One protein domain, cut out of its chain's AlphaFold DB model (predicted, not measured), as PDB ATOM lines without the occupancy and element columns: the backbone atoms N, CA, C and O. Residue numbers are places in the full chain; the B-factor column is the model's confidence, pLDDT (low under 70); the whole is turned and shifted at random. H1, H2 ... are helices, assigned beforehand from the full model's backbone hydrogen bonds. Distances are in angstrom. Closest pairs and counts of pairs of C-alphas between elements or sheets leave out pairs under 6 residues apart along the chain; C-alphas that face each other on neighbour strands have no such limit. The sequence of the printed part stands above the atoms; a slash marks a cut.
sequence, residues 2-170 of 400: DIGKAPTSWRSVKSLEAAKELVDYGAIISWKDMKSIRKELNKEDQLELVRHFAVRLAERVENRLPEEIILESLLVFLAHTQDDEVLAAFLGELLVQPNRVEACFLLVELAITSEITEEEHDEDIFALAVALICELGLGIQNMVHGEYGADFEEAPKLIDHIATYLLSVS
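Overview. This is residues 2 to 170 of the 400 residues of an uncharacterized protein of Bdellovibrionaceae bacterium (UniProt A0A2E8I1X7). Two up-and-down bundles of three helices, H3 H4 H5 and H6 H7 H8, are packed together with their helices crossing steeply, H6 and H7 running across H4. The short helices H1 and H2 pack on H3 and H4 at the end away from H8, and residues 2 to 15, with no named element, form a tail there. The printed part has 169 residues with eight named helices, H1 to H8 in order along the chain, and no named strand; the class is all helix. It is compact, with a radius of gyration of the C-alphas of 15.8 A, and spans 49 by 34 by 28 A.

Along the chain. After residues 2 to 15, H1 is residues 16 to 24, beginning at C-alpha 16 (12.104, -55.047, 19.469). H2 is residues 31 to 40. H3, residues 43 to 60, is 26.1 A long, and H4, residues 64 to 81, 25.4 A. H5 is residues 84 to 94. H6, residues 100 to 113, is 19.7 A long. H7, residues 122 to 145, is the longest helix at 34.7 A, beginning at C-alpha 122 (5.197, -29.320, 19.229). H8, residues 155 to 168, is 20.0 A long and ends at C-alpha 168 (1.982, -23.810, 2.976).

Arrangement. H1 touches H3 at a shallow tilt of 24 degrees, the same way; the closest C-alphas, of Leu 16 and Asp 45, are 5.9 A apart. H2 touches H4 at a steep tilt of 67 degrees, with the C-alphas of Trp 31 and Val 76 closest at 6.3 A. H3 and H4 form a helical hairpin, closest at the C-alphas of Leu 57 and Glu 67, 6.1 A. H5 touches H3, closest at the C-alphas of Ala 54 and Leu 94, 5.0 A. H6 is the hub, touching five helices. It stands about perpendicular to H4, at 74 degrees, with the C-alphas of Glu 68 and Leu 110 closest at 6.5 A. H6 and H7 form a hairpin, closest at the C-alphas of Ala 111 and Ala 129, 5.5 A. H7 and H8 form another, closest at the C-alphas of Gly 137 and Ile 159, 6.1 A. H8 is apart from H3, H4 and H5. Every O i to N i+4 pair is within hydrogen-bond range in H1 and H3 to H8; in H2, 4 of 6 are.

Size, cuts and confidence. The C-alphas of Asp 2 and Ser 170, the two farthest apart, are 52.8 A apart. The printed part has no cut, and no link between named helices is long. Mean pLDDT of the printed part is 87.7; residues 2 to 7 and 146 to 151 are under 70.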
ATOM      1  N   ASP A   2       3.825 -69.894  27.586       34.25
ATOM      2  CA  ASP A   2       3.350 -68.626  28.135       34.25
ATOM      3  C   ASP A   2       2.935 -67.761  26.950       34.25
ATOM      4  O   ASP A   2       3.773 -67.353  26.148       34.25
ATOM      5  N   ILE A   3       1.631 -67.532  26.811       40.25
ATOM      6  CA  ILE A   3       1.105 -66.470  25.960       40.25
ATOM      7  C   ILE A   3       1.494 -65.184  26.689       40.25
ATOM      8  O   ILE A   3       0.815 -64.762  27.628       40.25
ATOM      9  N   GLY A   4       2.677 -64.664  26.359       45.94
ATOM     10  CA  GLY A   4       3.206 -63.436  26.933       45.94
ATOM     11  C   GLY A   4       2.153 -62.344  26.815       45.94
ATOM     12  O   GLY A   4       1.586 -62.134  25.747       45.94
ATOM     13  N   LYS A   5       1.832 -61.694  27.938       53.56
ATOM     14  CA  LYS A   5       0.970 -60.513  27.929       53.56
ATOM     15  C   LYS A   5       1.613 -59.493  26.994       53.56
ATOM     16  O   LYS A   5       2.715 -59.039  27.301       53.56
ATOM     17  N   ALA A   6       0.926 -59.163  25.901       53.53
ATOM     18  CA  ALA A   6       1.327 -58.083  25.015       53.53
ATOM     19  C   ALA A   6       1.636 -56.835  25.866       53.53
ATOM     20  O   ALA A   6       0.889 -56.550  26.818       53.53
ATOM     21  N   PRO A   7       2.736 -56.117  25.593       58.75
ATOM     22  CA  PRO A   7       3.021 -54.872  26.284       58.75
ATOM     23  C   PRO A   7       1.828 -53.937  26.093       58.75
ATOM     24  O   PRO A   7       1.396 -53.695  24.975       58.75
ATOM     25  N   THR A   8       1.275 -53.406  27.181       70.31
ATOM     26  CA  THR A   8       0.170 -52.433  27.105       70.31
ATOM     27  C   THR A   8       0.674 -50.991  27.098       70.31
ATOM     28  O   THR A   8      -0.121 -50.059  27.138       70.31
ATOM     29  N   SER A   9       1.994 -50.787  27.164       85.75
ATOM     30  CA  SER A   9       2.608 -49.467  27.300       85.75
ATOM     31  C   SER A   9       4.055 -49.467  26.817       85.75
ATOM     32  O   SER A   9       4.837 -50.355  27.177       85.75
ATOM     33  N   TRP A  10       4.436 -48.399  26.114       89.88
ATOM     34  CA  TRP A  10       5.807 -48.115  25.687       89.88
ATOM     35  C   TRP A  10       6.839 -48.123  26.826       89.88
ATOM     36  O   TRP A  10       7.981 -48.529  26.628       89.88
ATOM     37  N   ARG A  11       6.437 -47.800  28.064       86.94
ATOM     38  CA  ARG A  11       7.315 -47.857  29.256       86.94
ATOM     39  C   ARG A  11       7.715 -49.267  29.678       86.94
ATOM     40  O   ARG A  11       8.600 -49.429  30.513       86.94
ATOM     41  N   SER A  12       7.006 -50.274  29.178       86.06
ATOM     42  CA  SER A  12       7.210 -51.681  29.532       86.06
ATOM     43  C   SER A  12       7.897 -52.489  28.432       86.06
ATOM     44  O   SER A  12       8.106 -53.688  28.612       86.06
ATOM     45  N   VAL A  13       8.267 -51.837  27.325       88.88
ATOM     46  CA  VAL A  13       9.009 -52.444  26.215       88.88
ATOM     47  C   VAL A  13      10.362 -52.940  26.707       88.88
ATOM     48  O   VAL A  13      11.090 -52.213  27.379       88.88
ATOM     49  N   LYS A  14      10.679 -54.193  26.371       88.56
ATOM     50  CA  LYS A  14      11.945 -54.864  26.713       88.56
ATOM     51  C   LYS A  14      12.615 -55.549  25.520       88.56
ATOM     52  O   LYS A  14      13.664 -56.159  25.688       88.56
ATOM     53  N   SER A  15      11.989 -55.515  24.348       93.69
ATOM     54  CA  SER A  15      12.530 -56.079  23.114       93.69
ATOM     55  C   SER A  15      11.948 -55.359  21.902       93.69
ATOM     56  O   SER A  15      10.945 -54.645  22.013       93.69
ATOM     57  N   LEU A  16      12.573 -55.565  20.746       95.06
ATOM     58  CA  LEU A  16      12.104 -55.047  19.469       95.06
ATOM     59  C   LEU A  16      10.715 -55.594  19.104       95.06
ATOM     60  O   LEU A  16       9.859 -54.837  18.664       95.06
ATOM     61  N   GLU A  17      10.454 -56.881  19.332       95.00
ATOM     62  CA  GLU A  17       9.164 -57.516  19.029       95.00
ATOM     63  C   GLU A  17       8.032 -56.880  19.836       95.00
ATOM     64  O   GLU A  17       6.995 -56.533  19.280       95.00
ATOM     65  N   ALA A  18       8.269 -56.632  21.127       92.75
ATOM     66  CA  ALA A  18       7.337 -55.917  21.992       92.75
ATOM     67  C   ALA A  18       7.040 -54.492  21.483       92.75
ATOM     68  O   ALA A  18       5.909 -54.018  21.581       92.75
ATOM     69  N   ALA A  19       8.043 -53.800  20.934       94.06
ATOM     70  CA  ALA A  19       7.850 -52.489  20.321       94.06
ATOM     71  C   ALA A  19       7.030 -52.582  19.022       94.06
ATOM     72  O   ALA A  19       6.090 -51.811  18.846       94.06
ATOM     73  N   LYS A  20       7.335 -53.551  18.146       95.62
ATOM     74  CA  LYS A  20       6.585 -53.792  16.900       95.62
ATOM     75  C   LYS A  20       5.114 -54.130  17.178       95.62
ATOM     76  O   LYS A  20       4.237 -53.600  16.505       95.62
ATOM     77  N   GLU A  21       4.831 -54.923  18.214       93.25
ATOM     78  CA  GLU A  21       3.459 -55.200  18.662       93.25
ATOM     79  C   GLU A  21       2.712 -53.918  19.062       93.25
ATOM     80  O   GLU A  21       1.570 -53.721  18.652       93.25
ATOM     81  N   LEU A  22       3.343 -53.011  19.818       93.12
ATOM     82  CA  LEU A  22       2.728 -51.733  20.202       93.12
ATOM     83  C   LEU A  22       2.404 -50.842  18.997       93.12
ATOM     84  O   LEU A  22       1.342 -50.214  18.986       93.12
ATOM     85  N   VAL A  23       3.271 -50.821  17.978       93.19
ATOM     86  CA  VAL A  23       2.979 -50.156  16.695       93.19
ATOM     87  C   VAL A  23       1.750 -50.786  16.043       93.19
ATOM     88  O   VAL A  23       0.821 -50.082  15.646       93.19
ATOM     89  N   ASP A  24       1.705 -52.116  15.979       91.06
ATOM     90  CA  ASP A  24       0.616 -52.847  15.334       91.06
ATOM     91  C   ASP A  24      -0.734 -52.602  16.021       91.06
ATOM     92  O   ASP A  24      -1.749 -52.462  15.325       91.06
ATOM     93  N   TYR A  25      -0.730 -52.483  17.354       89.69
ATOM     94  CA  TYR A  25      -1.888 -52.134  18.185       89.69
ATOM     95  C   TYR A  25      -2.290 -50.652  18.124       89.69
ATOM     96  O   TYR A  25      -3.361 -50.311  18.627       89.69
ATOM     97  N   GLY A  26      -1.475 -49.775  17.529       88.31
ATOM     98  CA  GLY A  26      -1.748 -48.337  17.480       88.31
ATOM     99  C   GLY A  26      -1.577 -47.643  18.834       88.31
ATOM    100  O   GLY A  26      -2.349 -46.752  19.183       88.31
ATOM    101  N   ALA A  27      -0.596 -48.064  19.635       90.38
ATOM    102  CA  ALA A  27      -0.242 -47.342  20.851       90.38
ATOM    103  C   ALA A  27       0.584 -46.094  20.501       90.38
ATOM    104  O   ALA A  27       1.678 -46.219  19.954       90.38
ATOM    105  N   ILE A  28       0.107 -44.905  20.877       90.56
ATOM    106  CA  ILE A  28       0.829 -43.641  20.649       90.56
ATOM    107  C   ILE A  28       2.075 -43.571  21.544       90.56
ATOM    108  O   ILE A  28       1.993 -43.835  22.749       90.56
ATOM    109  N   ILE A  29       3.228 -43.233  20.959       92.38
ATOM    110  CA  ILE A  29       4.464 -42.939  21.702       92.38
ATOM    111  C   ILE A  29       4.371 -41.534  22.293       92.38
ATOM    112  O   ILE A  29       4.226 -40.568  21.552       92.38
ATOM    113  N   SER A  30       4.549 -41.414  23.611       92.12
ATOM    114  CA  SER A  30       4.750 -40.110  24.256       92.12
ATOM    115  C   SER A  30       6.233 -39.767  24.385       92.12
ATOM    116  O   SER A  30       7.092 -40.657  24.478       92.12
ATOM    117  N   TRP A  31       6.559 -38.480  24.507       92.19
ATOM    118  CA  TRP A  31       7.944 -38.020  24.678       92.19
ATOM    119  C   TRP A  31       8.634 -38.684  25.881       92.19
ATOM    120  O   TRP A  31       9.809 -39.059  25.845       92.19
ATOM    121  N   LYS A  32       7.879 -38.911  26.963       91.44
ATOM    122  CA  LYS A  32       8.369 -39.549  28.200       91.44
ATOM    123  C   LYS A  32       8.759 -41.012  28.005       91.44
ATOM    124  O   LYS A  32       9.597 -41.519  28.758       91.44
ATOM    125  N   ASP A  33       8.175 -41.690  27.025       92.50
ATOM    126  CA  ASP A  33       8.429 -43.108  26.784       92.50
ATOM    127  C   ASP A  33       9.768 -43.337  26.075       92.50
ATOM    128  O   ASP A  33      10.424 -44.361  26.302       92.50
ATOM    129  N   MET A  34      10.252 -42.341  25.327       92.75
ATOM    130  CA  MET A  34      11.508 -42.408  24.577       92.75
ATOM    131  C   MET A  34      12.730 -42.684  25.452       92.75
ATOM    132  O   MET A  34      13.660 -43.372  25.025       92.75
ATOM    133  N   LYS A  35      12.724 -42.236  26.713       90.38
ATOM    134  CA  LYS A  35      13.783 -42.576  27.675       90.38
ATOM    135  C   LYS A  35      13.868 -44.083  27.930       90.38
ATOM    136  O   LYS A  35      14.968 -44.609  28.086       90.38
ATOM    137  N   SER A  36      12.724 -44.764  28.011       89.81
ATOM    138  CA  SER A  36      12.672 -46.217  28.202       89.81
ATOM    139  C   SER A  36      13.081 -46.934  26.922       89.81
ATOM    140  O   SER A  36      13.942 -47.806  26.957       89.81
ATOM    141  N   ILE A  37      12.528 -46.502  25.789       91.12
ATOM    142  CA  ILE A  37      12.804 -47.083  24.473       91.12
ATOM    143  C   ILE A  37      14.307 -47.039  24.169       91.12
ATOM    144  O   ILE A  37      14.895 -48.073  23.878       91.12
ATOM    145  N   ARG A  38      14.970 -45.890  24.346       90.62
ATOM    146  CA  ARG A  38      16.422 -45.747  24.112       90.62
ATOM    147  C   ARG A  38      17.299 -46.531  25.086       90.62
ATOM    148  O   ARG A  38      18.471 -46.759  24.798       90.62
ATOM    149  N   LYS A  39      16.780 -46.862  26.271       91.31
ATOM    150  CA  LYS A  39      17.509 -47.652  27.269       91.31
ATOM    151  C   LYS A  39      17.504 -49.137  26.914       91.31
ATOM    152  O   LYS A  39      18.481 -49.819  27.204       91.31
ATOM    153  N   GLU A  40      16.405 -49.618  26.345       93.31
ATOM    154  CA  GLU A  40      16.181 -51.043  26.098       93.31
ATOM    155  C   GLU A  40      16.480 -51.440  24.642       93.31
ATOM    156  O   GLU A  40      16.994 -52.530  24.419       93.31
ATOM    157  N   LEU A  41      16.218 -50.564  23.664       93.56
ATOM    158  CA  LEU A  41      16.490 -50.804  22.243       93.56
ATOM    159  C   LEU A  41      17.840 -50.211  21.836       93.56
ATOM    160  O   LEU A  41      18.076 -49.005  21.979       93.56
ATOM    161  N   ASN A  42      18.718 -51.053  21.291       94.25
ATOM    162  CA  ASN A  42      19.997 -50.607  20.746       94.25
ATOM    163  C   ASN A  42      19.801 -49.868  19.400       94.25
ATOM    164  O   ASN A  42      18.681 -49.722  18.915       94.25
ATOM    165  N   LYS A  43      20.883 -49.371  18.786       93.88
ATOM    166  CA  LYS A  43      20.781 -48.623  17.520       93.88
ATOM    167  C   LYS A  43      20.172 -49.462  16.388       93.88
ATOM    168  O   LYS A  43      19.304 -48.967  15.683       93.88
ATOM    169  N   GLU A  44      20.595 -50.712  16.233       96.19
ATOM    170  CA  GLU A  44      20.090 -51.623  15.200       96.19
ATOM    171  C   GLU A  44      18.597 -51.926  15.396       96.19
ATOM    172  O   GLU A  44      17.830 -51.861  14.437       96.19
ATOM    173  N   ASP A  45      18.164 -52.118  16.646       96.62
ATOM    174  CA  ASP A  45      16.748 -52.287  16.991       96.62
ATOM    175  C   ASP A  45      15.927 -51.039  16.632       96.62
ATOM    176  O   ASP A  45      14.806 -51.146  16.142       96.62
ATOM    177  N   GLN A  46      16.473 -49.839  16.858       95.44
ATOM    178  CA  GLN A  46      15.804 -48.582  16.506       95.44
ATOM    179  C   GLN A  46      15.655 -48.429  14.988       95.44
ATOM    180  O   GLN A  46      14.580 -48.040  14.536       95.44
ATOM    181  N   LEU A  47      16.690 -48.774  14.207       97.31
ATOM    182  CA  LEU A  47      16.611 -48.801  12.741       97.31
ATOM    183  C   LEU A  47      15.510 -49.760  12.279       97.31
ATOM    184  O   LEU A  47      14.691 -49.418  11.433       97.31
ATOM    185  N   GLU A  48      15.459 -50.952  12.860       97.88
ATOM    186  CA  GLU A  48      14.487 -51.972  12.485       97.88
ATOM    187  C   GLU A  48      13.052 -51.628  12.922       97.88
ATOM    188  O   GLU A  48      12.084 -51.972  12.241       97.88
ATOM    189  N   LEU A  49      12.893 -50.896  14.026       97.31
ATOM    190  CA  LEU A  49      11.597 -50.381  14.462       97.31
ATOM    191  C   LEU A  49      11.059 -49.309  13.505       97.31
ATOM    192  O   LEU A  49       9.878 -49.342  13.163       97.31
ATOM    193  N   VAL A  50      11.899 -48.383  13.030       97.19
ATOM    194  CA  VAL A  50      11.454 -47.366  12.061       97.19
ATOM    195  C   VAL A  50      11.190 -47.930  10.670       97.19
ATOM    196  O   VAL A  50      10.263 -47.472  10.007       97.19
ATOM    197  N   ARG A  51      11.883 -48.998  10.261       97.94
ATOM    198  CA  ARG A  51      11.478 -49.779   9.079       97.94
ATOM    199  C   ARG A  51      10.087 -50.383   9.256       97.94
ATOM    200  O   ARG A  51       9.251 -50.284   8.365       97.94
ATOM    201  N   HIS A  52       9.797 -50.935  10.434       97.44
ATOM    202  CA  HIS A  52       8.467 -51.478  10.734       97.44
ATOM    203  C   HIS A  52       7.366 -50.407  10.674       97.44
ATOM    204  O   HIS A  52       6.297 -50.668  10.125       97.44
ATOM    205  N   PHE A  53       7.633 -49.186  11.156       96.25
ATOM    206  CA  PHE A  53       6.724 -48.047  10.967       96.25
ATOM    207  C   PHE A  53       6.451 -47.767   9.478       96.25
ATOM    208  O   PHE A  53       5.291 -47.593   9.103       96.25
ATOM    209  N   ALA A  54       7.482 -47.771   8.625       96.06
ATOM    210  CA  ALA A  54       7.336 -47.557   7.182       96.06
ATOM    211  C   ALA A  54       6.487 -48.645   6.504       96.06
ATOM    212  O   ALA A  54       5.587 -48.326   5.726       96.06
ATOM    213  N   VAL A  55       6.722 -49.919   6.842       96.25
ATOM    214  CA  VAL A  55       5.926 -51.051   6.338       96.25
ATOM    215  C   VAL A  55       4.455 -50.875   6.709       96.25
ATOM    216  O   VAL A  55       3.588 -50.931   5.840       96.25
ATOM    217  N   ARG A  56       4.153 -50.593   7.984       94.31
ATOM    218  CA  ARG A  56       2.761 -50.422   8.431       94.31
ATOM    219  C   ARG A  56       2.077 -49.212   7.814       94.31
ATOM    220  O   ARG A  56       0.884 -49.298   7.532       94.31
ATOM    221  N   LEU A  57       2.809 -48.125   7.582       92.69
ATOM    222  CA  LEU A  57       2.283 -46.959   6.876       92.69
ATOM    223  C   LEU A  57       1.888 -47.317   5.432       92.69
ATOM    224  O   LEU A  57       0.814 -46.934   4.983       92.69
ATOM    225  N   ALA A  58       2.704 -48.108   4.729       92.25
ATOM    226  CA  ALA A  58       2.421 -48.520   3.353       92.25
ATOM    227  C   ALA A  58       1.335 -49.604   3.227       92.25
ATOM    228  O   ALA A  58       0.616 -49.660   2.230       92.25
ATOM    229  N   GLU A  59       1.184 -50.470   4.226       90.75
ATOM    230  CA  GLU A  59       0.126 -51.486   4.237       90.75
ATOM    231  C   GLU A  59      -1.262 -50.904   4.526       90.75
ATOM    232  O   GLU A  59      -2.263 -51.499   4.127       90.75
ATOM    233  N   ARG A  60      -1.338 -49.788   5.264       81.62
ATOM    234  CA  ARG A  60      -2.600 -49.313   5.844       81.62
ATOM    235  C   ARG A  60      -3.293 -48.186   5.097       81.62
ATOM    236  O   ARG A  60      -4.448 -48.000   5.459       81.62
ATOM    237  N   VAL A  61      -2.667 -47.606   4.056       79.69
ATOM    238  CA  VAL A  61      -2.980 -46.357   3.293       79.69
ATOM    239  C   VAL A  61      -4.452 -45.956   3.069       79.69
ATOM    240  O   VAL A  61      -4.735 -44.829   2.669       79.69
ATOM    241  N   GLU A  62      -5.398 -46.864   3.270       79.25
ATOM    242  CA  GLU A  62      -6.838 -46.637   3.187       79.25
ATOM    243  C   GLU A  62      -7.459 -46.148   4.518       79.25
ATOM    244  O   GLU A  62      -8.634 -45.773   4.533       79.25
ATOM    245  N   ASN A  63      -6.726 -46.156   5.645       80.44
ATOM    246  CA  ASN A  63      -7.270 -45.919   6.987       80.44
ATOM    247  C   ASN A  63      -6.553 -44.789   7.741       80.44
ATOM    248  O   ASN A  63      -5.692 -45.035   8.591       80.44
ATOM    249  N   ARG A  64      -7.059 -43.564   7.552       80.50
ATOM    250  CA  ARG A  64      -6.501 -42.312   8.098       80.50
ATOM    251  C   ARG A  64      -6.111 -42.342   9.580       80.50
ATOM    252  O   ARG A  64      -5.009 -41.951   9.939       80.50
ATOM    253  N   LEU A  65      -7.005 -42.798  10.459       82.56
ATOM    254  CA  LEU A  65      -6.784 -42.706  11.909       82.56
ATOM    255  C   LEU A  65      -5.605 -43.583  12.404       82.56
ATOM    256  O   LEU A  65      -4.749 -43.077  13.127       82.56
ATOM    257  N   PRO A  66      -5.504 -44.878  12.037       84.69
ATOM    258  CA  PRO A  66      -4.305 -45.675  12.308       84.69
ATOM    259  C   PRO A  66      -2.994 -45.061  11.801       84.69
ATOM    260  O   PRO A  66      -1.951 -45.263  12.422       84.69
ATOM    261  N   GLU A  67      -3.033 -44.345  10.680       85.00
ATOM    262  CA  GLU A  67      -1.854 -43.725  10.070       85.00
ATOM    263  C   GLU A  67      -1.430 -42.457  10.810       85.00
ATOM    264  O   GLU A  67      -0.239 -42.269  11.035       85.00
ATOM    265  N   GLU A  68      -2.389 -41.646  11.267       88.50
ATOM    266  CA  GLU A  68      -2.141 -40.493  12.144       88.50
ATOM    267  C   GLU A  68      -1.409 -40.930  13.423       88.50
ATOM    268  O   GLU A  68      -0.378 -40.362  13.773       88.50
ATOM    269  N   ILE A  69      -1.853 -42.023  14.055       89.62
ATOM    270  CA  ILE A  69      -1.213 -42.599  15.253       89.62
ATOM    271  C   ILE A  69       0.224 -43.064  14.977       89.62
ATOM    272  O   ILE A  69       1.136 -42.823  15.778       89.62
ATOM    273  N   ILE A  70       0.421 -43.779  13.865       91.81
ATOM    274  CA  ILE A  70       1.739 -44.261  13.432       91.81
ATOM    275  C   ILE A  70       2.670 -43.076  13.204       91.81
ATOM    276  O   ILE A  70       3.813 -43.094  13.663       91.81
ATOM    277  N   LEU A  71       2.177 -42.050  12.516       92.50
ATOM    278  CA  LEU A  71       2.979 -40.911  12.131       92.50
ATOM    279  C   LEU A  71       3.330 -40.030  13.321       92.50
ATOM    280  O   LEU A  71       4.491 -39.670  13.469       92.50
ATOM    281  N   GLU A  72       2.379 -39.733  14.201       92.00
ATOM    282  CA  GLU A  72       2.657 -38.997  15.431       92.00
ATOM    283  C   GLU A  72       3.734 -39.714  16.260       92.00
ATOM    284  O   GLU A  72       4.733 -39.112  16.660       92.00
ATOM    285  N   SER A  73       3.597 -41.033  16.421       93.50
ATOM    286  CA  SER A  73       4.579 -41.854  17.136       93.50
ATOM    287  C   SER A  73       5.959 -41.818  16.477       93.50
ATOM    288  O   SER A  73       6.974 -41.697  17.167       93.50
ATOM    289  N   LEU A  74       6.007 -41.901  15.144       94.75
ATOM    290  CA  LEU A  74       7.238 -41.792  14.369       94.75
ATOM    291  C   LEU A  74       7.883 -40.411  14.537       94.75
ATOM    292  O   LEU A  74       9.091 -40.333  14.746       94.75
ATOM    293  N   LEU A  75       7.105 -39.331  14.464       93.56
ATOM    294  CA  LEU A  75       7.613 -37.967  14.587       93.56
ATOM    295  C   LEU A  75       8.175 -37.709  15.990       93.56
ATOM    296  O   LEU A  75       9.279 -37.181  16.100       93.56
ATOM    297  N   VAL A  76       7.501 -38.165  17.052       93.00
ATOM    298  CA  VAL A  76       8.042 -38.123  18.426       93.00
ATOM    299  C   VAL A  76       9.344 -38.922  18.521       93.00
ATOM    300  O   VAL A  76      10.337 -38.449  19.084       93.00
ATOM    301  N   PHE A  77       9.373 -40.124  17.939       94.12
ATOM    302  CA  PHE A  77      10.548 -40.991  17.959       94.12
ATOM    303  C   PHE A  77      11.749 -40.346  17.263       94.12
ATOM    304  O   PHE A  77      12.852 -40.280  17.817       94.12
ATOM    305  N   LEU A  78      11.543 -39.842  16.050       91.88
ATOM    306  CA  LEU A  78      12.574 -39.184  15.263       91.88
ATOM    307  C   LEU A  78      13.020 -37.871  15.943       91.88
ATOM    308  O   LEU A  78      14.219 -37.599  16.006       91.88
ATOM    309  N   ALA A  79      12.094 -37.080  16.508       89.50
ATOM    310  CA  ALA A  79      12.398 -35.769  17.102       89.50
ATOM    311  C   ALA A  79      13.285 -35.924  18.333       89.50
ATOM    312  O   ALA A  79      14.190 -35.126  18.578       89.50
ATOM    313  N   HIS A  80      13.039 -36.989  19.095       90.62
ATOM    314  CA  HIS A  80      13.800 -37.313  20.287       90.62
ATOM    315  C   HIS A  80      15.140 -38.006  19.961       90.62
ATOM    316  O   HIS A  80      16.092 -37.922  20.748       90.62
ATOM    317  N   THR A  81      15.241 -38.749  18.854       87.62
ATOM    318  CA  THR A  81      16.494 -39.432  18.476       87.62
ATOM    319  C   THR A  81      17.477 -38.497  17.780       87.62
ATOM    320  O   THR A  81      18.661 -38.562  18.110       87.62
ATOM    321  N   GLN A  82      16.997 -37.620  16.889       82.50
ATOM    322  CA  GLN A  82      17.816 -36.726  16.053       82.50
ATOM    323  C   GLN A  82      18.979 -37.469  15.364       82.50
ATOM    324  O   GLN A  82      20.101 -36.972  15.312       82.50
ATOM    325  N   ASP A  83      18.715 -38.692  14.888       84.94
ATOM    326  CA  ASP A  83      19.701 -39.549  14.220       84.94
ATOM    327  C   ASP A  83      19.326 -39.760  12.746       84.94
ATOM    328  O   ASP A  83      18.310 -40.374  12.412       84.94
ATOM    329  N   ASP A  84      20.181 -39.264  11.856       82.31
ATOM    330  CA  ASP A  84      20.007 -39.342  10.406       82.31
ATOM    331  C   ASP A  84      19.931 -40.774   9.885       82.31
ATOM    332  O   ASP A  84      19.288 -41.015   8.868       82.31
ATOM    333  N   GLU A  85      20.617 -41.730  10.521       89.44
ATOM    334  CA  GLU A  85      20.555 -43.130  10.089       89.44
ATOM    335  C   GLU A  85      19.171 -43.718  10.351       89.44
ATOM    336  O   GLU A  85      18.679 -44.503   9.543       89.44
ATOM    337  N   VAL A  86      18.523 -43.298  11.440       91.69
ATOM    338  CA  VAL A  86      17.154 -43.698  11.774       91.69
ATOM    339  C   VAL A  86      16.177 -43.105  10.759       91.69
ATOM    340  O   VAL A  86      15.385 -43.839  10.169       91.69
ATOM    341  N   LEU A  87      16.273 -41.805  10.470       91.62
ATOM    342  CA  LEU A  87      15.431 -41.173   9.449       91.62
ATOM    343  C   LEU A  87      15.650 -41.794   8.059       91.62
ATOM    344  O   LEU A  87      14.687 -42.102   7.356       91.62
ATOM    345  N   ALA A  88      16.906 -42.035   7.675       90.62
ATOM    346  CA  ALA A  88      17.239 -42.658   6.398       90.62
ATOM    347  C   ALA A  88      16.738 -44.107   6.303       90.62
ATOM    348  O   ALA A  88      16.313 -44.524   5.228       90.62
ATOM    349  N   ALA A  89      16.753 -44.871   7.401       94.62
ATOM    350  CA  ALA A  89      16.206 -46.226   7.425       94.62
ATOM    351  C   ALA A  89      14.686 -46.236   7.214       94.62
ATOM    352  O   ALA A  89      14.197 -47.070   6.456       94.62
ATOM    353  N   PHE A  90      13.958 -45.293   7.821       96.44
ATOM    354  CA  PHE A  90      12.524 -45.122   7.579       96.44
ATOM    355  C   PHE A  90      12.233 -44.800   6.107       96.44
ATOM    356  O   PHE A  90      11.467 -45.512   5.460       96.44
ATOM    357  N   LEU A  91      12.868 -43.755   5.562       94.44
ATOM    358  CA  LEU A  91      12.632 -43.326   4.179       94.44
ATOM    359  C   LEU A  91      13.053 -44.396   3.167       94.44
ATOM    360  O   LEU A  91      12.334 -44.650   2.203       94.44
ATOM    361  N   GLY A  92      14.196 -45.046   3.399       92.25
ATOM    362  CA  GLY A  92      14.688 -46.125   2.548       92.25
ATOM    363  C   GLY A  92      13.716 -47.299   2.482       92.25
ATOM    364  O   GLY A  92      13.444 -47.794   1.393       92.25
ATOM    365  N   GLU A  93      13.145 -47.700   3.621       95.69
ATOM    366  CA  GLU A  93      12.141 -48.767   3.663       95.69
ATOM    367  C   GLU A  93      10.824 -48.343   3.001       95.69
ATOM    368  O   GLU A  93      10.246 -49.118   2.242       95.69
ATOM    369  N   LEU A  94      10.363 -47.110   3.237       94.31
ATOM    370  CA  LEU A  94       9.118 -46.593   2.661       94.31
ATOM    371  C   LEU A  94       9.160 -46.590   1.126       94.31
ATOM    372  O   LEU A  94       8.199 -46.998   0.475       94.31
ATOM    373  N   LEU A  95      10.288 -46.175   0.545       90.69
ATOM    374  CA  LEU A  95      10.468 -46.047  -0.905       90.69
ATOM    375  C   LEU A  95      10.590 -47.396  -1.638       90.69
ATOM    376  O   LEU A  95      10.482 -47.435  -2.868       90.69
ATOM    377  N   VAL A  96      10.775 -48.510  -0.922       90.38
ATOM    378  CA  VAL A  96      10.805 -49.860  -1.516       90.38
ATOM    379  C   VAL A  96       9.502 -50.642  -1.329       90.38
ATOM    380  O   VAL A  96       9.366 -51.719  -1.912       90.38
ATOM    381  N   GLN A  97       8.528 -50.111  -0.581       91.88
ATOM    382  CA  GLN A  97       7.243 -50.785  -0.391       91.88
ATOM    383  C   GLN A  97       6.402 -50.825  -1.682       91.88
ATOM    384  O   GLN A  97       6.492 -49.910  -2.507       91.88
ATOM    385  N   PRO A  98       5.516 -51.829  -1.850       89.06
ATOM    386  CA  PRO A  98       4.620 -51.909  -3.006       89.06
ATOM    387  C   PRO A  98       3.701 -50.685  -3.172       89.06
ATOM    388  O   PRO A  98       3.583 -50.169  -4.277       89.06
ATOM    389  N   ASN A  99       3.120 -50.178  -2.078       89.56
ATOM    390  CA  ASN A  99       2.208 -49.017  -2.064       89.56
ATOM    391  C   ASN A  99       2.934 -47.700  -1.735       89.56
ATOM    392  O   ASN A  99       2.390 -46.803  -1.089       89.56
ATOM    393  N   ARG A 100       4.220 -47.600  -2.093       90.12
ATOM    394  CA  ARG A 100       5.079 -46.463  -1.728       90.12
ATOM    395  C   ARG A 100       4.522 -45.107  -2.158       90.12
ATOM    396  O   ARG A 100       4.745 -44.130  -1.453       90.12
ATOM    397  N   VAL A 101       3.828 -45.022  -3.296       89.81
ATOM    398  CA  VAL A 101       3.340 -43.746  -3.837       89.81
ATOM    399  C   VAL A 101       2.245 -43.196  -2.931       89.81
ATOM    400  O   VAL A 101       2.388 -42.098  -2.397       89.81
ATOM    401  N   GLU A 102       1.200 -43.984  -2.696       91.62
ATOM    402  CA  GLU A 102       0.074 -43.654  -1.824       91.62
ATOM    403  C   GLU A 102       0.552 -43.351  -0.404       91.62
ATOM    404  O   GLU A 102       0.152 -42.347   0.184       91.62
ATOM    405  N   ALA A 103       1.478 -44.164   0.114       92.56
ATOM    406  CA  ALA A 103       2.061 -43.967   1.434       92.56
ATOM    407  C   ALA A 103       2.838 -42.646   1.541       92.56
ATOM    408  O   ALA A 103       2.760 -41.972   2.564       92.56
ATOM    409  N   CYS A 104       3.559 -42.242   0.490       94.25
ATOM    410  CA  CYS A 104       4.260 -40.960   0.466       94.25
ATOM    411  C   CYS A 104       3.298 -39.771   0.380       94.25
ATOM    412  O   CYS A 104       3.522 -38.784   1.075       94.25
ATOM    413  N   PHE A 105       2.235 -39.847  -0.432       93.81
ATOM    414  CA  PHE A 105       1.196 -38.807  -0.456       93.81
ATOM    415  C   PHE A 105       0.598 -38.626   0.936       93.81
ATOM    416  O   PHE A 105       0.637 -37.534   1.496       93.81
ATOM    417  N   LEU A 106       0.143 -39.723   1.533       92.81
ATOM    418  CA  LEU A 106      -0.433 -39.725   2.868       92.81
ATOM    419  C   LEU A 106       0.543 -39.184   3.926       92.81
ATOM    420  O   LEU A 106       0.158 -38.355   4.747       92.81
ATOM    421  N   LEU A 107       1.812 -39.607   3.886       95.25
ATOM    422  CA  LEU A 107       2.855 -39.117   4.786       95.25
ATOM    423  C   LEU A 107       2.996 -37.594   4.709       95.25
ATOM    424  O   LEU A 107       3.085 -36.944   5.744       95.25
ATOM    425  N   VAL A 108       3.012 -37.022   3.502       95.56
ATOM    426  CA  VAL A 108       3.130 -35.570   3.301       95.56
ATOM    427  C   VAL A 108       1.939 -34.837   3.901       95.56
ATOM    428  O   VAL A 108       2.132 -33.863   4.631       95.56
ATOM    429  N   GLU A 109       0.722 -35.302   3.615       92.69
ATOM    430  CA  GLU A 109      -0.489 -34.666   4.128       92.69
ATOM    431  C   GLU A 109      -0.528 -34.718   5.653       92.69
ATOM    432  O   GLU A 109      -0.685 -33.685   6.308       92.69
ATOM    433  N   LEU A 110      -0.339 -35.904   6.229       92.69
ATOM    434  CA  LEU A 110      -0.443 -36.099   7.667       92.69
ATOM    435  C   LEU A 110       0.722 -35.439   8.415       92.69
ATOM    436  O   LEU A 110       0.481 -34.773   9.411       92.69
ATOM    437  N   ALA A 111       1.969 -35.518   7.938       93.56
ATOM    438  CA  ALA A 111       3.115 -34.974   8.683       93.56
ATOM    439  C   ALA A 111       3.026 -33.453   8.841       93.56
ATOM    440  O   ALA A 111       3.491 -32.899   9.833       93.56
ATOM    441  N   ILE A 112       2.438 -32.780   7.852       92.38
ATOM    442  CA  ILE A 112       2.329 -31.323   7.822       92.38
ATOM    443  C   ILE A 112       1.030 -30.821   8.471       92.38
ATOM    444  O   ILE A 112       0.999 -29.685   8.940       92.38
ATOM    445  N   THR A 113      -0.036 -31.631   8.494       87.56
ATOM    446  CA  THR A 113      -1.364 -31.205   8.986       87.56
ATOM    447  C   THR A 113      -1.820 -31.870  10.276       87.56
ATOM    448  O   THR A 113      -2.822 -31.432  10.838       87.56
ATOM    449  N   SER A 114      -1.122 -32.905  10.744       80.62
ATOM    450  CA  SER A 114      -1.481 -33.604  11.974       80.62
ATOM    451  C   SER A 114      -1.373 -32.676  13.177       80.62
ATOM    452  O   SER A 114      -0.380 -31.973  13.354       80.62
ATOM    453  N   GLU A 115      -2.384 -32.732  14.040       78.38
ATOM    454  CA  GLU A 115      -2.328 -32.135  15.369       78.38
ATOM    455  C   GLU A 115      -1.445 -33.017  16.260       78.38
ATOM    456  O   GLU A 115      -1.701 -34.210  16.410       78.38
ATOM    457  N   ILE A 116      -0.369 -32.449  16.804       78.81
ATOM    458  CA  ILE A 116       0.554 -33.151  17.701       78.81
ATOM    459  C   ILE A 116      -0.001 -33.064  19.126       78.81
ATOM    460  O   ILE A 116      -0.262 -31.970  19.624       78.81
ATOM    461  N   THR A 117      -0.165 -34.200  19.810       80.12
ATOM    462  CA  THR A 117      -0.693 -34.214  21.188       80.12
ATOM    463  C   THR A 117       0.334 -33.758  22.235       80.12
ATOM    464  O   THR A 117      -0.031 -33.366  23.344       80.12
ATOM    465  N   GLU A 118       1.624 -33.765  21.890       83.56
ATOM    466  CA  GLU A 118       2.748 -33.337  22.735       83.56
ATOM    467  C   GLU A 118       2.975 -31.812  22.673       83.56
ATOM    468  O   GLU A 118       3.967 -31.340  22.117       83.56
ATOM    469  N   GLU A 119       2.079 -31.030  23.289       83.06
ATOM    470  CA  GLU A 119       2.127 -29.551  23.282       83.06
ATOM    471  C   GLU A 119       3.475 -28.963  23.755       83.06
ATOM    472  O   GLU A 119       3.910 -27.923  23.265       83.06
ATOM    473  N   GLU A 120       4.168 -29.618  24.698       87.19
ATOM    474  CA  GLU A 120       5.465 -29.148  25.220       87.19
ATOM    475  C   GLU A 120       6.604 -29.239  24.184       87.19
ATOM    476  O   GLU A 120       7.614 -28.545  24.323       87.19
ATOM    477  N   HIS A 121       6.450 -30.083  23.161       87.62
ATOM    478  CA  HIS A 121       7.475 -30.395  22.161       87.62
ATOM    479  C   HIS A 121       7.001 -30.172  20.716       87.62
ATOM    480  O   HIS A 121       7.716 -30.533  19.781       87.62
ATOM    481  N   ASP A 122       5.833 -29.552  20.530       88.19
ATOM    482  CA  ASP A 122       5.197 -29.320  19.229       88.19
ATOM    483  C   ASP A 122       6.153 -28.654  18.224       88.19
ATOM    484  O   ASP A 122       6.372 -29.173  17.133       88.19
ATOM    485  N   GLU A 123       6.846 -27.577  18.615       88.12
ATOM    486  CA  GLU A 123       7.760 -26.872  17.703       88.12
ATOM    487  C   GLU A 123       8.920 -27.748  17.187       88.12
ATOM    488  O   GLU A 123       9.332 -27.597  16.031       88.12
ATOM    489  N   ASP A 124       9.452 -28.646  18.023       87.00
ATOM    490  CA  ASP A 124      10.554 -29.548  17.662       87.00
ATOM    491  C   ASP A 124      10.058 -30.692  16.768       87.00
ATOM    492  O   ASP A 124      10.694 -31.031  15.764       87.00
ATOM    493  N   ILE A 125       8.898 -31.260  17.110       90.31
ATOM    494  CA  ILE A 125       8.250 -32.334  16.351       90.31
ATOM    495  C   ILE A 125       7.832 -31.814  14.969       90.31
ATOM    496  O   ILE A 125       8.122 -32.451  13.956       90.31
ATOM    497  N   PHE A 126       7.245 -30.620  14.900       92.06
ATOM    498  CA  PHE A 126       6.862 -29.981  13.647       92.06
ATOM    499  C   PHE A 126       8.073 -29.623  12.777       92.06
ATOM    500  O   PHE A 126       8.075 -29.862  11.566       92.06
ATOM    501  N   ALA A 127       9.147 -29.089  13.371       90.88
ATOM    502  CA  ALA A 127      10.381 -28.809  12.637       90.88
ATOM    503  C   ALA A 127      10.977 -30.073  12.008       90.88
ATOM    504  O   ALA A 127      11.439 -30.041  10.861       90.88
ATOM    505  N   LEU A 128      10.936 -31.188  12.738       90.94
ATOM    506  CA  LEU A 128      11.342 -32.474  12.207       90.94
ATOM    507  C   LEU A 128      10.399 -32.971  11.111       90.94
ATOM    508  O   LEU A 128      10.890 -33.474  10.106       90.94
ATOM    509  N   ALA A 129       9.083 -32.834  11.268       93.88
ATOM    510  CA  ALA A 129       8.127 -33.234  10.240       93.88
ATOM    511  C   ALA A 129       8.440 -32.542   8.905       93.88
ATOM    512  O   ALA A 129       8.555 -33.197   7.870       93.88
ATOM    513  N   VAL A 130       8.714 -31.231   8.935       95.06
ATOM    514  CA  VAL A 130       9.175 -30.496   7.748       95.06
ATOM    515  C   VAL A 130      10.482 -31.072   7.197       95.06
ATOM    516  O   VAL A 130      10.598 -31.253   5.985       95.06
ATOM    517  N   ALA A 131      11.465 -31.362   8.053       92.44
ATOM    518  CA  ALA A 131      12.740 -31.937   7.623       92.44
ATOM    519  C   ALA A 131      12.564 -33.323   6.976       92.44
ATOM    520  O   ALA A 131      13.127 -33.567   5.913       92.44
ATOM    521  N   LEU A 132      11.731 -34.192   7.554       93.81
ATOM    522  CA  LEU A 132      11.388 -35.507   7.011       93.81
ATOM    523  C   LEU A 132      10.796 -35.391   5.604       93.81
ATOM    524  O   LEU A 132      11.228 -36.100   4.699       93.81
ATOM    525  N   ILE A 133       9.842 -34.478   5.406       96.38
ATOM    526  CA  ILE A 133       9.212 -34.262   4.098       96.38
ATOM    527  C   ILE A 133      10.195 -33.654   3.083       96.38
ATOM    528  O   ILE A 133      10.161 -34.011   1.905       96.38
ATOM    529  N   CYS A 134      11.110 -32.786   3.527       95.38
ATOM    530  CA  CYS A 134      12.194 -32.289   2.679       95.38
ATOM    531  C   CYS A 134      13.111 -33.436   2.219       95.38
ATOM    532  O   CYS A 134      13.346 -33.583   1.021       95.38
ATOM    533  N   GLU A 135      13.588 -34.274   3.142       92.62
ATOM    534  CA  GLU A 135      14.457 -35.419   2.831       92.62
ATOM    535  C   GLU A 135      13.753 -36.459   1.950       92.62
ATOM    536  O   GLU A 135      14.362 -36.988   1.021       92.62
ATOM    537  N   LEU A 136      12.453 -36.703   2.164       94.44
ATOM    538  CA  LEU A 136      11.636 -37.538   1.282       94.44
ATOM    539  C   LEU A 136      11.663 -37.010  -0.158       94.44
ATOM    540  O   LEU A 136      11.949 -37.761  -1.091       94.44
ATOM    541  N   GLY A 137      11.391 -35.715  -0.344       93.50
ATOM    542  CA  GLY A 137      11.371 -35.111  -1.674       93.50
ATOM    543  C   GLY A 137      12.744 -35.120  -2.355       93.50
ATOM    544  O   GLY A 137      12.823 -35.405  -3.549       93.50
ATOM    545  N   LEU A 138      13.833 -34.896  -1.609       91.31
ATOM    546  CA  LEU A 138      15.196 -35.034  -2.142       91.31
ATOM    547  C   LEU A 138      15.533 -36.486  -2.497       91.31
ATOM    548  O   LEU A 138      16.143 -36.735  -3.536       91.31
ATOM    549  N   GLY A 139      15.100 -37.446  -1.679       89.38
ATOM    550  CA  GLY A 139      15.233 -38.873  -1.962       89.38
ATOM    551  C   GLY A 139      14.566 -39.256  -3.283       89.38
ATOM    552  O   GLY A 139      15.205 -39.869  -4.138       89.38
ATOM    553  N   ILE A 140      13.323 -38.814  -3.497       89.56
ATOM    554  CA  ILE A 140      12.584 -39.044  -4.747       89.56
ATOM    555  C   ILE A 140      13.295 -38.377  -5.933       89.56
ATOM    556  O   ILE A 140      13.491 -39.021  -6.962       89.56
ATOM    557  N   GLN A 141      13.739 -37.121  -5.800       87.44
ATOM    558  CA  GLN A 141      14.488 -36.419  -6.856       87.44
ATOM    559  C   GLN A 141      15.756 -37.170  -7.273       87.44
ATOM    560  O   GLN A 141      16.003 -37.349  -8.467       87.44
ATOM    561  N   ASN A 142      16.526 -37.649  -6.293       85.12
ATOM    562  CA  ASN A 142      17.751 -38.408  -6.530       85.12
ATOM    563  C   ASN A 142      17.472 -39.755  -7.213       85.12
ATOM    564  O   ASN A 142      18.279 -40.202  -8.023       85.12
ATOM    565  N   MET A 143      16.341 -40.403  -6.917       82.19
ATOM    566  CA  MET A 143      15.937 -41.638  -7.602       82.19
ATOM    567  C   MET A 143      15.558 -41.390  -9.064       82.19
ATOM    568  O   MET A 143      15.950 -42.167  -9.931       82.19
ATOM    569  N   VAL A 144      14.828 -40.306  -9.339       81.50
ATOM    570  CA  VAL A 144      14.377 -39.935 -10.694       81.50
ATOM    571  C   VAL A 144      15.551 -39.567 -11.598       81.50
ATOM    572  O   VAL A 144      15.584 -39.974 -12.756       81.50
ATOM    573  N   HIS A 145      16.515 -38.810 -11.073       76.44
ATOM    574  CA  HIS A 145      17.676 -38.332 -11.831       76.44
ATOM    575  C   HIS A 145      18.905 -39.250 -11.715       76.44
ATOM    576  O   HIS A 145      19.926 -38.996 -12.355       76.44
ATOM    577  N   GLY A 146      18.824 -40.304 -10.899       69.38
ATOM    578  CA  GLY A 146      19.868 -41.309 -10.722       69.38
ATOM    579  C   GLY A 146      19.755 -42.488 -11.694       69.38
ATOM    580  O   GLY A 146      18.847 -42.579 -12.516       69.38
ATOM    581  N   GLU A 147      20.671 -43.452 -11.563       53.03
ATOM    582  CA  GLU A 147      20.759 -44.640 -12.437       53.03
ATOM    583  C   GLU A 147      19.547 -45.597 -12.340       53.03
ATOM    584  O   GLU A 147      19.414 -46.504 -13.158       53.03
ATOM    585  N   TYR A 148      18.638 -45.379 -11.381       53.12
ATOM    586  CA  TYR A 148      17.433 -46.188 -11.136       53.12
ATOM    587  C   TYR A 148      16.142 -45.580 -11.725       53.12
ATOM    588  O   TYR A 148      15.049 -46.043 -11.399       53.12
ATOM    589  N   GLY A 149      16.248 -44.556 -12.582       50.09
ATOM    590  CA  GLY A 149      15.158 -43.667 -13.022       50.09
ATOM    591  C   GLY A 149      13.974 -44.262 -13.808       50.09
ATOM    592  O   GLY A 149      13.262 -43.507 -14.463       50.09
ATOM    593  N   ALA A 150      13.730 -45.576 -13.776       53.25
ATOM    594  CA  ALA A 150      12.660 -46.222 -14.544       53.25
ATOM    595  C   ALA A 150      11.381 -46.565 -13.743       53.25
ATOM    596  O   ALA A 150      10.327 -46.697 -14.355       53.25
ATOM    597  N   ASP A 151      11.429 -46.667 -12.408       60.34
ATOM    598  CA  ASP A 151      10.354 -47.333 -11.639       60.34
ATOM    599  C   ASP A 151       9.406 -46.401 -10.848       60.34
ATOM    600  O   ASP A 151       8.608 -46.873 -10.033       60.34
ATOM    601  N   PHE A 152       9.461 -45.077 -11.038       72.69
ATOM    602  CA  PHE A 152       8.636 -44.133 -10.264       72.69
ATOM    603  C   PHE A 152       7.895 -43.123 -11.155       72.69
ATOM    604  O   PHE A 152       8.167 -41.924 -11.140       72.69
ATOM    605  N   GLU A 153       6.935 -43.615 -11.945       74.56
ATOM    606  CA  GLU A 153       6.175 -42.814 -12.925       74.56
ATOM    607  C   GLU A 153       5.444 -41.602 -12.307       74.56
ATOM    608  O   GLU A 153       5.352 -40.549 -12.939       74.56
ATOM    609  N   GLU A 154       4.973 -41.694 -11.055       83.06
ATOM    610  CA  GLU A 154       4.258 -40.602 -10.365       83.06
ATOM    611  C   GLU A 154       5.166 -39.596  -9.630       83.06
ATOM    612  O   GLU A 154       4.664 -38.687  -8.962       83.06
ATOM    613  N   ALA A 155       6.494 -39.695  -9.766       85.31
ATOM    614  CA  ALA A 155       7.443 -38.814  -9.067       85.31
ATOM    615  C   ALA A 155       7.150 -37.325  -9.260       85.31
ATOM    616  O   ALA A 155       7.075 -36.621  -8.255       85.31
ATOM    617  N   PRO A 156       6.951 -36.817 -10.494       87.38
ATOM    618  CA  PRO A 156       6.722 -35.389 -10.698       87.38
ATOM    619  C   PRO A 156       5.504 -34.877  -9.919       87.38
ATOM    620  O   PRO A 156       5.576 -33.855  -9.243       87.38
ATOM    621  N   LYS A 157       4.409 -35.646  -9.930       90.94
ATOM    622  CA  LYS A 157       3.167 -35.312  -9.222       90.94
ATOM    623  C   LYS A 157       3.359 -35.319  -7.702       90.94
ATOM    624  O   LYS A 157       2.823 -34.449  -7.017       90.94
ATOM    625  N   LEU A 158       4.126 -36.272  -7.174       91.75
ATOM    626  CA  LEU A 158       4.452 -36.334  -5.748       91.75
ATOM    627  C   LEU A 158       5.386 -35.188  -5.322       91.75
ATOM    628  O   LEU A 158       5.177 -34.594  -4.269       91.75
ATOM    629  N   ILE A 159       6.365 -34.813  -6.148       92.06
ATOM    630  CA  ILE A 159       7.227 -33.647  -5.901       92.06
ATOM    631  C   ILE A 159       6.412 -32.349  -5.873       92.06
ATOM    632  O   ILE A 159       6.608 -31.530  -4.973       92.06
ATOM    633  N   ASP A 160       5.470 -32.168  -6.802       91.62
ATOM    634  CA  ASP A 160       4.569 -31.007  -6.813       91.62
ATOM    635  C   ASP A 160       3.680 -30.963  -5.560       91.62
ATOM    636  O   ASP A 160       3.441 -29.897  -4.977       91.62
ATOM    637  N   HIS A 161       3.219 -32.131  -5.109       94.75
ATOM    638  CA  HIS A 161       2.451 -32.277  -3.877       94.75
ATOM    639  C   HIS A 161       3.281 -31.897  -2.641       94.75
ATOM    640  O   HIS A 161       2.861 -31.040  -1.860       94.75
ATOM    641  N   ILE A 162       4.502 -32.431  -2.519       96.06
ATOM    642  CA  ILE A 162       5.466 -32.072  -1.467       96.06
ATOM    643  C   ILE A 162       5.728 -30.562  -1.471       96.06
ATOM    644  O   ILE A 162       5.600 -29.900  -0.439       96.06
ATOM    645  N   ALA A 163       6.040 -29.990  -2.636       94.62
ATOM    646  CA  ALA A 163       6.306 -28.563  -2.774       94.62
ATOM    647  C   ALA A 163       5.109 -27.709  -2.324       94.62
ATOM    648  O   ALA A 163       5.296 -26.686  -1.664       94.62
ATOM    649  N   THR A 164       3.882 -28.132  -2.635       95.00
ATOM    650  CA  THR A 164       2.655 -27.432  -2.232       95.00
ATOM    651  C   THR A 164       2.503 -27.385  -0.711       95.00
ATOM    652  O   THR A 164       2.296 -26.301  -0.155       95.00
ATOM    653  N   TYR A 165       2.669 -28.518  -0.027       96.31
ATOM    654  CA  TYR A 165       2.554 -28.582   1.433       96.31
ATOM    655  C   TYR A 165       3.696 -27.836   2.134       96.31
ATOM    656  O   TYR A 165       3.447 -27.030   3.034       96.31
ATOM    657  N   LEU A 166       4.935 -27.983   1.664       96.88
ATOM    658  CA  LEU A 166       6.090 -27.254   2.199       96.88
ATOM    659  C   LEU A 166       5.970 -25.730   2.009       96.88
ATOM    660  O   LEU A 166       6.336 -24.948   2.889       96.88
ATOM    661  N   LEU A 167       5.396 -25.271   0.890       95.19
ATOM    662  CA  LEU A 167       5.092 -23.849   0.692       95.19
ATOM    663  C   LEU A 167       3.964 -23.348   1.601       95.19
ATOM    664  O   LEU A 167       3.915 -22.145   1.875       95.19
ATOM    665  N   SER A 168       3.064 -24.213   2.070       94.06
ATOM    666  CA  SER A 168       1.982 -23.810   2.976       94.06
ATOM    667  C   SER A 168       2.513 -23.423   4.364       94.06
ATOM    668  O   SER A 168       2.052 -22.445   4.953       94.06
ATOM    669  N   VAL A 169       3.581 -24.087   4.819       93.12
ATOM    670  CA  VAL A 169       4.225 -23.853   6.124       93.12
ATOM    671  C   VAL A 169       5.374 -22.847   6.074       93.12
ATOM    672  O   VAL A 169       5.998 -22.537   7.085       93.12
ATOM    673  N   SER A 170       5.660 -22.266   4.911       91.00
ATOM    674  CA  SER A 170       6.863 -21.447   4.735       91.00
ATOM    675  C   SER A 170       6.843 -20.102   5.488       91.00
ATOM    676  O   SER A 170       7.843 -19.391   5.474       91.00
TER     677      SER A 170